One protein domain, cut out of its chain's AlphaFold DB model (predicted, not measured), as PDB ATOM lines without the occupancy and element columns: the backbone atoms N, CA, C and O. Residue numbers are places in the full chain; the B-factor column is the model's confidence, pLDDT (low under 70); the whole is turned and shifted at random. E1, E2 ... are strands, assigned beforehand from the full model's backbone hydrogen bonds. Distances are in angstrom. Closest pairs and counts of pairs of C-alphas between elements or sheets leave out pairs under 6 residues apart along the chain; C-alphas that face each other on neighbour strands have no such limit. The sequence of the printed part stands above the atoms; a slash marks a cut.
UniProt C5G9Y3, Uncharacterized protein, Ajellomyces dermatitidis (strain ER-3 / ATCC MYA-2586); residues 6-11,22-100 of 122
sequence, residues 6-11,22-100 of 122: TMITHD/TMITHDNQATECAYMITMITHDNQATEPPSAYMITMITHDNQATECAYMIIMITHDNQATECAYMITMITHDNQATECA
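AT A GLANCE: This is residues 6 to 11 and 22 to 100 of the 122 residues of an uncharacterized protein of Ajellomyces dermatitidis (strain ER-3 / ATCC MYA-2586) (UniProt C5G9Y3). The domain is a long, thin sandwich, two narrow sheets of three strands face to face, in which the chain is wound in stacked, flattened turns like a small solenoid. Each printed turn from E2 to E6 crosses from one sheet to the other at the rod's ends, and the strands run lengthwise along the rod. The printed part has 85 residues, with no named helix and six strands, E1 to E6; the sheets have the orders E1 E3 E5 and E2 E4 E6, both parallel. The class is all strand, and the whole is loose, with a radius of gyration of the C-alphas of 16.4 A and spans of 54 by 18 by 15 A.

IN THESE COORDINATES: E1, residues 6 to 11, begins at C-alpha 6 at (-7.395, -26.429, -44.284) and runs toward rising x. After the cut, E2, residues 22 to 30, is 26.5 A long and runs toward falling x. E3, residues 33 to 46, is 43.3 A long and ends at C-alpha 46 at (19.414, -22.840, -44.500). E4, residues 51 to 64, is 42.7 A long, and E5, residues 67 to 80, is 42.8 A long. E6, residues 83 to 96, is 42.4 A long and ends at C-alpha 96 at (-22.397, -13.590, -53.459).

HOW THE PARTS SIT: In the first sheet E3 is the inner strand. E1 and E3 are parallel at 2 degrees, with N 8 and O 39 within hydrogen-bond range at 2.9 A. E3 and E5 are parallel at 2 degrees, with N 40 and O 73 at 2.9 A. In the second sheet E4 is the inner strand. E2 and E4 are parallel at 8 degrees, with N 24 and O 57 at 2.9 A, and E4 and E6 at 2 degrees, with N 58 and O 89 at 2.9 A. The two sheets form a sandwich, two sheets face to face, with the facing parts 9.3 A centre to centre and their best planes 3 degrees apart. Across it, the closest C-alphas of E3 and E4 are those of Ala 34 and Ala 64, 5.7 A apart. E1 and E2 are near each other, while E2 and E5 are apart. Residues 99 to 100 pair in parallel with residues 67 to 68 of E5.

THE WHOLE: The outline is a rod, and the two C-alphas farthest apart, those of Glu 48 and Glu 98, are 54.0 A apart. Residues 12 to 21 are not printed, and C-alphas 11 and 22 are 11.9 A apart across the cut. The links E2 to E3, E3 to E4, E4 to E5 and E5 to E6 are tight. The mean pLDDT of the printed part is 85.9; residues 48 to 49 are under 70.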
ATOM      1  N   THR A   6      -8.633 -25.857 -43.747       89.81
ATOM      2  CA  THR A   6      -7.395 -26.429 -44.284       89.81
ATOM      3  C   THR A   6      -6.219 -25.897 -43.489       89.81
ATOM      4  O   THR A   6      -6.051 -24.684 -43.374       89.81
ATOM      5  N   MET A   7      -5.413 -26.802 -42.934       91.38
ATOM      6  CA  MET A   7      -4.162 -26.467 -42.260       91.38
ATOM      7  C   MET A   7      -3.011 -27.152 -42.984       91.38
ATOM      8  O   MET A   7      -3.002 -28.376 -43.111       91.38
ATOM      9  N   ILE A   8      -2.056 -26.361 -43.461       90.94
ATOM     10  CA  ILE A   8      -0.863 -26.852 -44.147       90.94
ATOM     11  C   ILE A   8       0.357 -26.283 -43.439       90.94
ATOM     12  O   ILE A   8       0.502 -25.069 -43.325       90.94
ATOM     13  N   THR A   9       1.234 -27.170 -42.981       91.88
ATOM     14  CA  THR A   9       2.490 -26.799 -42.333       91.88
ATOM     15  C   THR A   9       3.637 -27.464 -43.067       91.88
ATOM     16  O   THR A   9       3.624 -28.680 -43.265       91.88
ATOM     17  N   HIS A  10       4.631 -26.675 -43.445       89.38
ATOM     18  CA  HIS A  10       5.869 -27.169 -44.021       89.38
ATOM     19  C   HIS A  10       7.053 -26.644 -43.215       89.38
ATOM     20  O   HIS A  10       7.124 -25.450 -42.946       89.38
ATOM     21  N   ASP A  11       7.971 -27.540 -42.870       91.00
ATOM     22  CA  ASP A  11       9.257 -27.229 -42.249       91.00
ATOM     23  C   ASP A  11      10.348 -27.837 -43.130       91.00
ATOM     24  O   ASP A  11      10.290 -29.027 -43.469       91.00
ATOM     25  N   THR A  22       4.500 -24.195 -52.607       87.12
ATOM     26  CA  THR A  22       3.174 -24.652 -52.201       87.12
ATOM     27  C   THR A  22       2.118 -24.046 -53.105       87.12
ATOM     28  O   THR A  22       2.070 -22.834 -53.304       87.12
ATOM     29  N   MET A  23       1.267 -24.908 -53.659       88.44
ATOM     30  CA  MET A  23       0.121 -24.521 -54.473       88.44
ATOM     31  C   MET A  23      -1.147 -25.068 -53.834       88.44
ATOM     32  O   MET A  23      -1.250 -26.271 -53.598       88.44
ATOM     33  N   ILE A  24      -2.097 -24.184 -53.545       86.19
ATOM     34  CA  ILE A  24      -3.366 -24.539 -52.911       86.19
ATOM     35  C   ILE A  24      -4.497 -23.931 -53.727       86.19
ATOM     36  O   ILE A  24      -4.499 -22.732 -53.999       86.19
ATOM     37  N   THR A  25      -5.467 -24.767 -54.082       86.00
ATOM     38  CA  THR A  25      -6.673 -24.347 -54.789       86.00
ATOM     39  C   THR A  25      -7.887 -24.827 -54.020       86.00
ATOM     40  O   THR A  25      -7.986 -26.013 -53.703       86.00
ATOM     41  N   HIS A  26      -8.812 -23.917 -53.747       83.94
ATOM     42  CA  HIS A  26     -10.113 -24.256 -53.194       83.94
ATOM     43  C   HIS A  26     -11.232 -23.739 -54.091       83.94
ATOM     44  O   HIS A  26     -11.171 -22.604 -54.556       83.94
ATOM     45  N   ASP A  27     -12.253 -24.571 -54.272       84.94
ATOM     46  CA  ASP A  27     -13.502 -24.249 -54.958       84.94
ATOM     47  C   ASP A  27     -14.657 -24.648 -54.037       84.94
ATOM     48  O   ASP A  27     -14.743 -25.801 -53.604       84.94
ATOM     49  N   ASN A  28     -15.497 -23.676 -53.696       82.69
ATOM     50  CA  ASN A  28     -16.661 -23.861 -52.846       82.69
ATOM     51  C   ASN A  28     -17.911 -23.295 -53.523       82.69
ATOM     52  O   ASN A  28     -17.937 -22.145 -53.959       82.69
ATOM     53  N   GLN A  29     -18.990 -24.080 -53.506       85.31
ATOM     54  CA  GLN A  29     -20.312 -23.642 -53.947       85.31
ATOM     55  C   GLN A  29     -21.367 -23.947 -52.884       85.31
ATOM     56  O   GLN A  29     -21.462 -25.081 -52.406       85.31
ATOM     57  N   ALA A  30     -22.180 -22.953 -52.517       82.25
ATOM     58  CA  ALA A  30     -23.261 -23.119 -51.547       82.25
ATOM     59  C   ALA A  30     -24.529 -22.346 -51.929       82.25
ATOM     60  O   ALA A  30     -24.477 -21.243 -52.467       82.25
ATOM     61  N   THR A  31     -25.699 -22.896 -51.594       84.00
ATOM     62  CA  THR A  31     -26.971 -22.203 -51.842       84.00
ATOM     63  C   THR A  31     -27.192 -21.059 -50.856       84.00
ATOM     64  O   THR A  31     -27.534 -19.975 -51.291       84.00
ATOM     65  N   GLU A  32     -26.966 -21.261 -49.559       83.62
ATOM     66  CA  GLU A  32     -27.137 -20.205 -48.547       83.62
ATOM     67  C   GLU A  32     -25.799 -19.500 -48.294       83.62
ATOM     68  O   GLU A  32     -25.497 -18.478 -48.908       83.62
ATOM     69  N   CYS A  33     -24.949 -20.088 -47.447       80.81
ATOM     70  CA  CYS A  33     -23.663 -19.503 -47.090       80.81
ATOM     71  C   CYS A  33     -22.478 -20.429 -47.382       80.81
ATOM     72  O   CYS A  33     -22.506 -21.607 -47.019       80.81
ATOM     73  N   ALA A  34     -21.402 -19.868 -47.936       85.50
ATOM     74  CA  ALA A  34     -20.124 -20.547 -48.114       85.50
ATOM     75  C   ALA A  34     -19.050 -19.943 -47.197       85.50
ATOM     76  O   ALA A  34     -18.670 -18.782 -47.353       85.50
ATOM     77  N   TYR A  35     -18.543 -20.741 -46.255       85.81
ATOM     78  CA  TYR A  35     -17.490 -20.347 -45.315       85.81
ATOM     79  C   TYR A  35     -16.223 -21.158 -45.567       85.81
ATOM     80  O   TYR A  35     -16.299 -22.371 -45.735       85.81
ATOM     81  N   MET A  36     -15.056 -20.519 -45.547       87.44
ATOM     82  CA  MET A  36     -13.776 -21.211 -45.685       87.44
ATOM     83  C   MET A  36     -12.709 -20.594 -44.787       87.44
ATOM     84  O   MET A  36     -12.602 -19.368 -44.698       87.44
ATOM     85  N   ILE A  37     -11.909 -21.454 -44.153       88.38
ATOM     86  CA  ILE A  37     -10.720 -21.044 -43.408       88.38
ATOM     87  C   ILE A  37      -9.504 -21.809 -43.928       88.38
ATOM     88  O   ILE A  37      -9.479 -23.040 -43.898       88.38
ATOM     89  N   THR A  38      -8.469 -21.079 -44.330       89.50
ATOM     90  CA  THR A  38      -7.188 -21.663 -44.739       89.50
ATOM     91  C   THR A  38      -6.061 -21.080 -43.898       89.50
ATOM     92  O   THR A  38      -5.889 -19.866 -43.813       89.50
ATOM     93  N   MET A  39      -5.300 -21.962 -43.254       90.81
ATOM     94  CA  MET A  39      -4.117 -21.627 -42.468       90.81
ATOM     95  C   MET A  39      -2.904 -22.325 -43.058       90.81
ATOM     96  O   MET A  39      -2.893 -23.548 -43.200       90.81
ATOM     97  N   ILE A  40      -1.887 -21.548 -43.402       90.12
ATOM     98  CA  ILE A  40      -0.675 -22.064 -44.021       90.12
ATOM     99  C   ILE A  40       0.529 -21.515 -43.269       90.12
ATOM    100  O   ILE A  40       0.669 -20.303 -43.122       90.12
ATOM    101  N   THR A  41       1.398 -22.408 -42.818       91.62
ATOM    102  CA  THR A  41       2.640 -22.052 -42.138       91.62
ATOM    103  C   THR A  41       3.809 -22.688 -42.862       91.62
ATOM    104  O   THR A  41       3.817 -23.890 -43.127       91.62
ATOM    105  N   HIS A  42       4.814 -21.881 -43.151       90.19
ATOM    106  CA  HIS A  42       6.051 -22.335 -43.749       90.19
ATOM    107  C   HIS A  42       7.228 -21.874 -42.894       90.19
ATOM    108  O   HIS A  42       7.347 -20.680 -42.640       90.19
ATOM    109  N   ASP A  43       8.076 -22.810 -42.486       90.56
ATOM    110  CA  ASP A  43       9.382 -22.560 -41.876       90.56
ATOM    111  C   ASP A  43      10.449 -23.140 -42.804       90.56
ATOM    112  O   ASP A  43      10.340 -24.277 -43.278       90.56
ATOM    113  N   ASN A  44      11.434 -22.332 -43.160       89.12
ATOM    114  CA  ASN A  44      12.462 -22.720 -44.104       89.12
ATOM    115  C   ASN A  44      13.795 -22.142 -43.649       89.12
ATOM    116  O   ASN A  44      13.973 -20.927 -43.595       89.12
ATOM    117  N   GLN A  45      14.738 -23.017 -43.318       88.94
ATOM    118  CA  GLN A  45      16.035 -22.604 -42.804       88.94
ATOM    119  C   GLN A  45      17.180 -23.233 -43.582       88.94
ATOM    120  O   GLN A  45      17.155 -24.412 -43.954       88.94
ATOM    121  N   ALA A  46      18.212 -22.425 -43.809       85.69
ATOM    122  CA  ALA A  46      19.414 -22.840 -44.500       85.69
ATOM    123  C   ALA A  46      20.673 -22.309 -43.784       85.69
ATOM    124  O   ALA A  46      20.728 -21.120 -43.473       85.69
ATOM    125  N   THR A  47      21.680 -23.163 -43.522       78.75
ATOM    126  CA  THR A  47      22.772 -22.841 -42.567       78.75
ATOM    127  C   THR A  47      24.202 -22.529 -43.081       78.75
ATOM    128  O   THR A  47      24.774 -21.637 -42.474       78.75
ATOM    129  N   GLU A  48      24.815 -23.087 -44.150       68.19
ATOM    130  CA  GLU A  48      26.143 -22.614 -44.675       68.19
ATOM    131  C   GLU A  48      26.487 -23.044 -46.138       68.19
ATOM    132  O   GLU A  48      26.407 -24.235 -46.434       68.19
ATOM    133  N   PRO A  49      27.037 -22.162 -47.016       59.59
ATOM    134  CA  PRO A  49      26.548 -20.823 -47.343       59.59
ATOM    135  C   PRO A  49      25.333 -20.962 -48.280       59.59
ATOM    136  O   PRO A  49      25.492 -21.284 -49.462       59.59
ATOM    137  N   PRO A  50      24.106 -20.784 -47.771       73.75
ATOM    138  CA  PRO A  50      22.937 -21.180 -48.519       73.75
ATOM    139  C   PRO A  50      21.900 -20.071 -48.643       73.75
ATOM    140  O   PRO A  50      21.859 -19.095 -47.889       73.75
ATOM    141  N   SER A  51      21.003 -20.268 -49.596       81.56
ATOM    142  CA  SER A  51      19.838 -19.419 -49.780       81.56
ATOM    143  C   SER A  51      18.559 -20.179 -49.445       81.56
ATOM    144  O   SER A  51      18.458 -21.391 -49.664       81.56
ATOM    145  N   ALA A  52      17.565 -19.457 -48.947       85.06
ATOM    146  CA  ALA A  52      16.261 -19.996 -48.616       85.06
ATOM    147  C   ALA A  52      15.192 -19.308 -49.481       85.06
ATOM    148  O   ALA A  52      15.040 -18.088 -49.452       85.06
ATOM    149  N   TYR A  53      14.468 -20.082 -50.287       84.56
ATOM    150  CA  TYR A  53      13.473 -19.586 -51.236       84.56
ATOM    151  C   TYR A  53      12.119 -20.225 -50.985       84.56
ATOM    152  O   TYR A  53      11.989 -21.450 -50.931       84.56
ATOM    153  N   MET A  54      11.094 -19.388 -50.928       86.75
ATOM    154  CA  MET A  54       9.735 -19.828 -50.687       86.75
ATOM    155  C   MET A  54       8.769 -19.189 -51.675       86.75
ATOM    156  O   MET A  54       8.738 -17.970 -51.839       86.75
ATOM    157  N   ILE A  55       7.971 -20.024 -52.333       85.88
ATOM    158  CA  ILE A  55       6.922 -19.592 -53.251       85.88
ATOM    159  C   ILE A  55       5.614 -20.234 -52.820       85.88
ATOM    160  O   ILE A  55       5.478 -21.456 -52.827       85.88
ATOM    161  N   THR A  56       4.621 -19.407 -52.528       87.69
ATOM    162  CA  THR A  56       3.279 -19.879 -52.202       87.69
ATOM    163  C   THR A  56       2.270 -19.254 -53.141       87.69
ATOM    164  O   THR A  56       2.197 -18.035 -53.283       87.69
ATOM    165  N   MET A  57       1.495 -20.107 -53.804       88.69
ATOM    166  CA  MET A  57       0.420 -19.727 -54.705       88.69
ATOM    167  C   MET A  57      -0.893 -20.285 -54.182       88.69
ATOM    168  O   MET A  57      -1.044 -21.492 -54.008       88.69
ATOM    169  N   ILE A  58      -1.849 -19.402 -53.930       87.19
ATOM    170  CA  ILE A  58      -3.142 -19.775 -53.374       87.19
ATOM    171  C   ILE A  58      -4.239 -19.196 -54.255       87.19
ATOM    172  O   ILE A  58      -4.251 -18.002 -54.545       87.19
ATOM    173  N   THR A  59      -5.164 -20.050 -54.676       86.56
ATOM    174  CA  THR A  59      -6.335 -19.658 -55.459       86.56
ATOM    175  C   THR A  59      -7.593 -20.099 -54.737       86.56
ATOM    176  O   THR A  59      -7.721 -21.262 -54.357       86.56
ATOM    177  N   HIS A  60      -8.529 -19.176 -54.564       84.81
ATOM    178  CA  HIS A  60      -9.846 -19.489 -54.040       84.81
ATOM    179  C   HIS A  60     -10.932 -19.017 -54.996       84.81
ATOM    180  O   HIS A  60     -10.933 -17.848 -55.377       84.81
ATOM    181  N   ASP A  61     -11.857 -19.917 -55.314       85.81
ATOM    182  CA  ASP A  61     -13.145 -19.617 -55.933       85.81
ATOM    183  C   ASP A  61     -14.251 -19.951 -54.926       85.81
ATOM    184  O   ASP A  61     -14.269 -21.037 -54.337       85.81
ATOM    185  N   ASN A  62     -15.124 -18.989 -54.648       83.81
ATOM    186  CA  ASN A  62     -16.226 -19.172 -53.721       83.81
ATOM    187  C   ASN A  62     -17.506 -18.548 -54.271       83.81
ATOM    188  O   ASN A  62     -17.614 -17.329 -54.424       83.81
ATOM    189  N   GLN A  63     -18.507 -19.388 -54.501       84.81
ATOM    190  CA  GLN A  63     -19.805 -18.993 -55.031       84.81
ATOM    191  C   GLN A  63     -20.888 -19.289 -53.991       84.81
ATOM    192  O   GLN A  63     -21.074 -20.435 -53.574       84.81
ATOM    193  N   ALA A  64     -21.635 -18.268 -53.580       85.62
ATOM    194  CA  ALA A  64     -22.784 -18.426 -52.693       85.62
ATOM    195  C   ALA A  64     -24.002 -17.649 -53.201       85.62
ATOM    196  O   ALA A  64     -23.851 -16.558 -53.744       85.62
ATOM    197  N   THR A  65     -25.226 -18.152 -52.996       87.00
ATOM    198  CA  THR A  65     -26.412 -17.334 -53.329       87.00
ATOM    199  C   THR A  65     -26.638 -16.245 -52.286       87.00
ATOM    200  O   THR A  65     -26.942 -15.126 -52.669       87.00
ATOM    201  N   GLU A  66     -26.460 -16.487 -50.988       88.06
ATOM    202  CA  GLU A  66     -26.641 -15.417 -49.993       88.06
ATOM    203  C   GLU A  66     -25.296 -14.809 -49.603       88.06
ATOM    204  O   GLU A  66     -24.992 -13.675 -49.986       88.06
ATOM    205  N   CYS A  67     -24.465 -15.567 -48.878       84.88
ATOM    206  CA  CYS A  67     -23.242 -15.027 -48.289       84.88
ATOM    207  C   CYS A  67     -21.982 -15.866 -48.543       84.88
ATOM    208  O   CYS A  67     -21.976 -17.080 -48.340       84.88
ATOM    209  N   ALA A  68     -20.868 -15.206 -48.853       87.62
ATOM    210  CA  ALA A  68     -19.540 -15.812 -48.926       87.62
ATOM    211  C   ALA A  68     -18.609 -15.213 -47.859       87.62
ATOM    212  O   ALA A  68     -18.453 -13.995 -47.774       87.62
ATOM    213  N   TYR A  69     -17.959 -16.063 -47.062       87.94
ATOM    214  CA  TYR A  69     -17.008 -15.667 -46.024       87.94
ATOM    215  C   TYR A  69     -15.711 -16.461 -46.152       87.94
ATOM    216  O   TYR A  69     -15.716 -17.693 -46.170       87.94
ATOM    217  N   MET A  70     -14.585 -15.760 -46.192       88.12
ATOM    218  CA  MET A  70     -13.274 -16.377 -46.352       88.12
ATOM    219  C   MET A  70     -12.263 -15.772 -45.387       88.12
ATOM    220  O   MET A  70     -12.130 -14.549 -45.311       88.12
ATOM    221  N   ILE A  71     -11.546 -16.633 -44.665       89.12
ATOM    222  CA  ILE A  71     -10.433 -16.240 -43.801       89.12
ATOM    223  C   ILE A  71      -9.193 -17.011 -44.221       89.12
ATOM    224  O   ILE A  71      -9.187 -18.241 -44.239       89.12
ATOM    225  N   ILE A  72      -8.129 -16.281 -44.519       90.00
ATOM    226  CA  ILE A  72      -6.850 -16.853 -44.916       90.00
ATOM    227  C   ILE A  72      -5.767 -16.266 -44.036       90.00
ATOM    228  O   ILE A  72      -5.633 -15.049 -43.916       90.00
ATOM    229  N   MET A  73      -4.989 -17.149 -43.425       91.12
ATOM    230  CA  MET A  73      -3.823 -16.784 -42.639       91.12
ATOM    231  C   MET A  73      -2.622 -17.537 -43.172       91.12
ATOM    232  O   MET A  73      -2.605 -18.767 -43.184       91.12
ATOM    233  N   ILE A  74      -1.619 -16.793 -43.614       90.94
ATOM    234  CA  ILE A  74      -0.382 -17.361 -44.126       90.94
ATOM    235  C   ILE A  74       0.772 -16.777 -43.330       90.94
ATOM    236  O   ILE A  74       0.910 -15.558 -43.222       90.94
ATOM    237  N   THR A  75       1.590 -17.657 -42.771       91.31
ATOM    238  CA  THR A  75       2.805 -17.296 -42.051       91.31
ATOM    239  C   THR A  75       3.986 -17.934 -42.744       91.31
ATOM    240  O   THR A  75       3.990 -19.134 -43.013       91.31
ATOM    241  N   HIS A  76       4.992 -17.122 -43.006       89.56
ATOM    242  CA  HIS A  76       6.242 -17.571 -43.565       89.56
ATOM    243  C   HIS A  76       7.385 -17.111 -42.664       89.56
ATOM    244  O   HIS A  76       7.509 -15.912 -42.415       89.56
ATOM    245  N   ASP A  77       8.204 -18.052 -42.214       90.38
ATOM    246  CA  ASP A  77       9.483 -17.810 -41.558       90.38
ATOM    247  C   ASP A  77      10.585 -18.397 -42.437       90.38
ATOM    248  O   ASP A  77      10.526 -19.557 -42.852       90.38
ATOM    249  N   ASN A  78      11.546 -17.565 -42.813       87.75
ATOM    250  CA  ASN A  78      12.613 -17.947 -43.714       87.75
ATOM    251  C   ASN A  78      13.936 -17.383 -43.195       87.75
ATOM    252  O   ASN A  78      14.116 -16.166 -43.094       87.75
ATOM    253  N   GLN A  79      14.853 -18.282 -42.853       88.19
ATOM    254  CA  GLN A  79      16.139 -17.960 -42.245       88.19
ATOM    255  C   GLN A  79      17.262 -18.487 -43.143       88.19
ATOM    256  O   GLN A  79      17.314 -19.676 -43.453       88.19
ATOM    257  N   ALA A  80      18.178 -17.622 -43.567       86.06
ATOM    258  CA  ALA A  80      19.321 -18.025 -44.384       86.06
ATOM    259  C   ALA A  80      20.599 -17.294 -43.982       86.06
ATOM    260  O   ALA A  80      20.554 -16.162 -43.502       86.06
ATOM    261  N   THR A  81      21.749 -17.910 -44.252       84.38
ATOM    262  CA  THR A  81      23.039 -17.234 -44.064       84.38
ATOM    263  C   THR A  81      23.284 -16.187 -45.152       84.38
ATOM    264  O   THR A  81      23.712 -15.085 -44.817       84.38
ATOM    265  N   GLU A  82      22.953 -16.477 -46.423       83.69
ATOM    266  CA  GLU A  82      23.138 -15.522 -47.529       83.69
ATOM    267  C   GLU A  82      21.853 -14.791 -47.934       83.69
ATOM    268  O   GLU A  82      21.645 -13.631 -47.600       83.69
ATOM    269  N   CYS A  83      20.971 -15.455 -48.683       81.25
ATOM    270  CA  CYS A  83      19.776 -14.818 -49.224       81.25
ATOM    271  C   CYS A  83      18.517 -15.547 -48.783       81.25
ATOM    272  O   CYS A  83      18.426 -16.769 -48.861       81.25
ATOM    273  N   ALA A  84      17.506 -14.779 -48.409       83.69
ATOM    274  CA  ALA A  84      16.196 -15.300 -48.085       83.69
ATOM    275  C   ALA A  84      15.181 -14.594 -49.001       83.69
ATOM    276  O   ALA A  84      15.130 -13.364 -49.037       83.69
ATOM    277  N   TYR A  85      14.424 -15.347 -49.800       81.75
ATOM    278  CA  TYR A  85      13.451 -14.809 -50.752       81.75
ATOM    279  C   TYR A  85      12.096 -15.466 -50.586       81.75
ATOM    280  O   TYR A  85      11.978 -16.676 -50.387       81.75
ATOM    281  N   MET A  86      11.063 -14.651 -50.749       83.62
ATOM    282  CA  MET A  86       9.702 -15.069 -50.500       83.62
ATOM    283  C   MET A  86       8.748 -14.417 -51.480       83.62
ATOM    284  O   MET A  86       8.774 -13.203 -51.683       83.62
ATOM    285  N   ILE A  87       7.904 -15.238 -52.091       83.44
ATOM    286  CA  ILE A  87       6.862 -14.795 -53.006       83.44
ATOM    287  C   ILE A  87       5.560 -15.453 -52.575       83.44
ATOM    288  O   ILE A  87       5.437 -16.676 -52.592       83.44
ATOM    289  N   THR A  88       4.566 -14.633 -52.247       85.88
ATOM    290  CA  THR A  88       3.201 -15.096 -51.996       85.88
ATOM    291  C   THR A  88       2.287 -14.483 -53.046       85.88
ATOM    292  O   THR A  88       2.189 -13.263 -53.157       85.88
ATOM    293  N   MET A  89       1.615 -15.328 -53.821       85.88
ATOM    294  CA  MET A  89       0.583 -14.926 -54.766       85.88
ATOM    295  C   MET A  89      -0.746 -15.501 -54.310       85.88
ATOM    296  O   MET A  89      -0.878 -16.710 -54.130       85.88
ATOM    297  N   ILE A  90      -1.734 -14.629 -54.136       85.56
ATOM    298  CA  ILE A  90      -3.069 -15.028 -53.714       85.56
ATOM    299  C   ILE A  90      -4.083 -14.439 -54.679       85.56
ATOM    300  O   ILE A  90      -4.069 -13.237 -54.938       85.56
ATOM    301  N   THR A  91      -4.946 -15.297 -55.211       84.69
ATOM    302  CA  THR A  91      -6.053 -14.911 -56.086       84.69
ATOM    303  C   THR A  91      -7.367 -15.351 -55.466       84.69
ATOM    304  O   THR A  91      -7.487 -16.475 -54.971       84.69
ATOM    305  N   HIS A  92      -8.350 -14.459 -55.510       81.94
ATOM    306  CA  HIS A  92      -9.690 -14.710 -55.008       81.94
ATOM    307  C   HIS A  92     -10.729 -14.327 -56.052       81.94
ATOM    308  O   HIS A  92     -10.713 -13.197 -56.538       81.94
ATOM    309  N   ASP A  93     -11.651 -15.241 -56.325       84.50
ATOM    310  CA  ASP A  93     -12.919 -14.950 -56.979       84.50
ATOM    311  C   ASP A  93     -14.042 -15.329 -56.016       84.50
ATOM    312  O   ASP A  93     -14.228 -16.496 -55.686       84.50
ATOM    313  N   ASN A  94     -14.742 -14.323 -55.499       81.44
ATOM    314  CA  ASN A  94     -15.850 -14.525 -54.580       81.44
ATOM    315  C   ASN A  94     -17.090 -13.853 -55.146       81.44
ATOM    316  O   ASN A  94     -17.114 -12.629 -55.298       81.44
ATOM    317  N   GLN A  95     -18.138 -14.635 -55.366       83.88
ATOM    318  CA  GLN A  95     -19.437 -14.131 -55.783       83.88
ATOM    319  C   GLN A  95     -20.486 -14.471 -54.730       83.88
ATOM    320  O   GLN A  95     -20.611 -15.615 -54.287       83.88
ATOM    321  N   ALA A  96     -21.249 -13.455 -54.339       86.25
ATOM    322  CA  ALA A  96     -22.397 -13.590 -53.459       86.25
ATOM    323  C   ALA A  96     -23.480 -12.589 -53.856       86.25
ATOM    324  O   ALA A  96     -23.164 -11.458 -54.235       86.25
ATOM    325  N   THR A  97     -24.751 -12.984 -53.761       87.50
ATOM    326  CA  THR A  97     -25.862 -12.093 -54.137       87.50
ATOM    327  C   THR A  97     -26.203 -11.090 -53.033       87.50
ATOM    328  O   THR A  97     -26.711 -10.016 -53.351       87.50
ATOM    329  N   GLU A  98     -25.898 -11.391 -51.763       89.25
ATOM    330  CA  GLU A  98     -26.134 -10.467 -50.645       89.25
ATOM    331  C   GLU A  98     -24.839  -9.933 -50.026       89.25
ATOM    332  O   GLU A  98     -24.637  -8.718 -49.986       89.25
ATOM    333  N   CYS A  99     -23.962 -10.814 -49.525       83.69
ATOM    334  CA  CYS A  99     -22.783 -10.399 -48.759       83.69
ATOM    335  C   CYS A  99     -21.522 -11.188 -49.119       83.69
ATOM    336  O   CYS A  99     -21.526 -12.416 -49.116       83.69
ATOM    337  N   ALA A 100     -20.400 -10.493 -49.298       86.06
ATOM    338  CA  ALA A 100     -19.085 -11.115 -49.410       86.06
ATOM    339  C   ALA A 100     -18.118 -10.491 -48.399       86.06
ATOM    340  O   ALA A 100     -17.921  -9.275 -48.386       86.06
TER     341      ALA A 100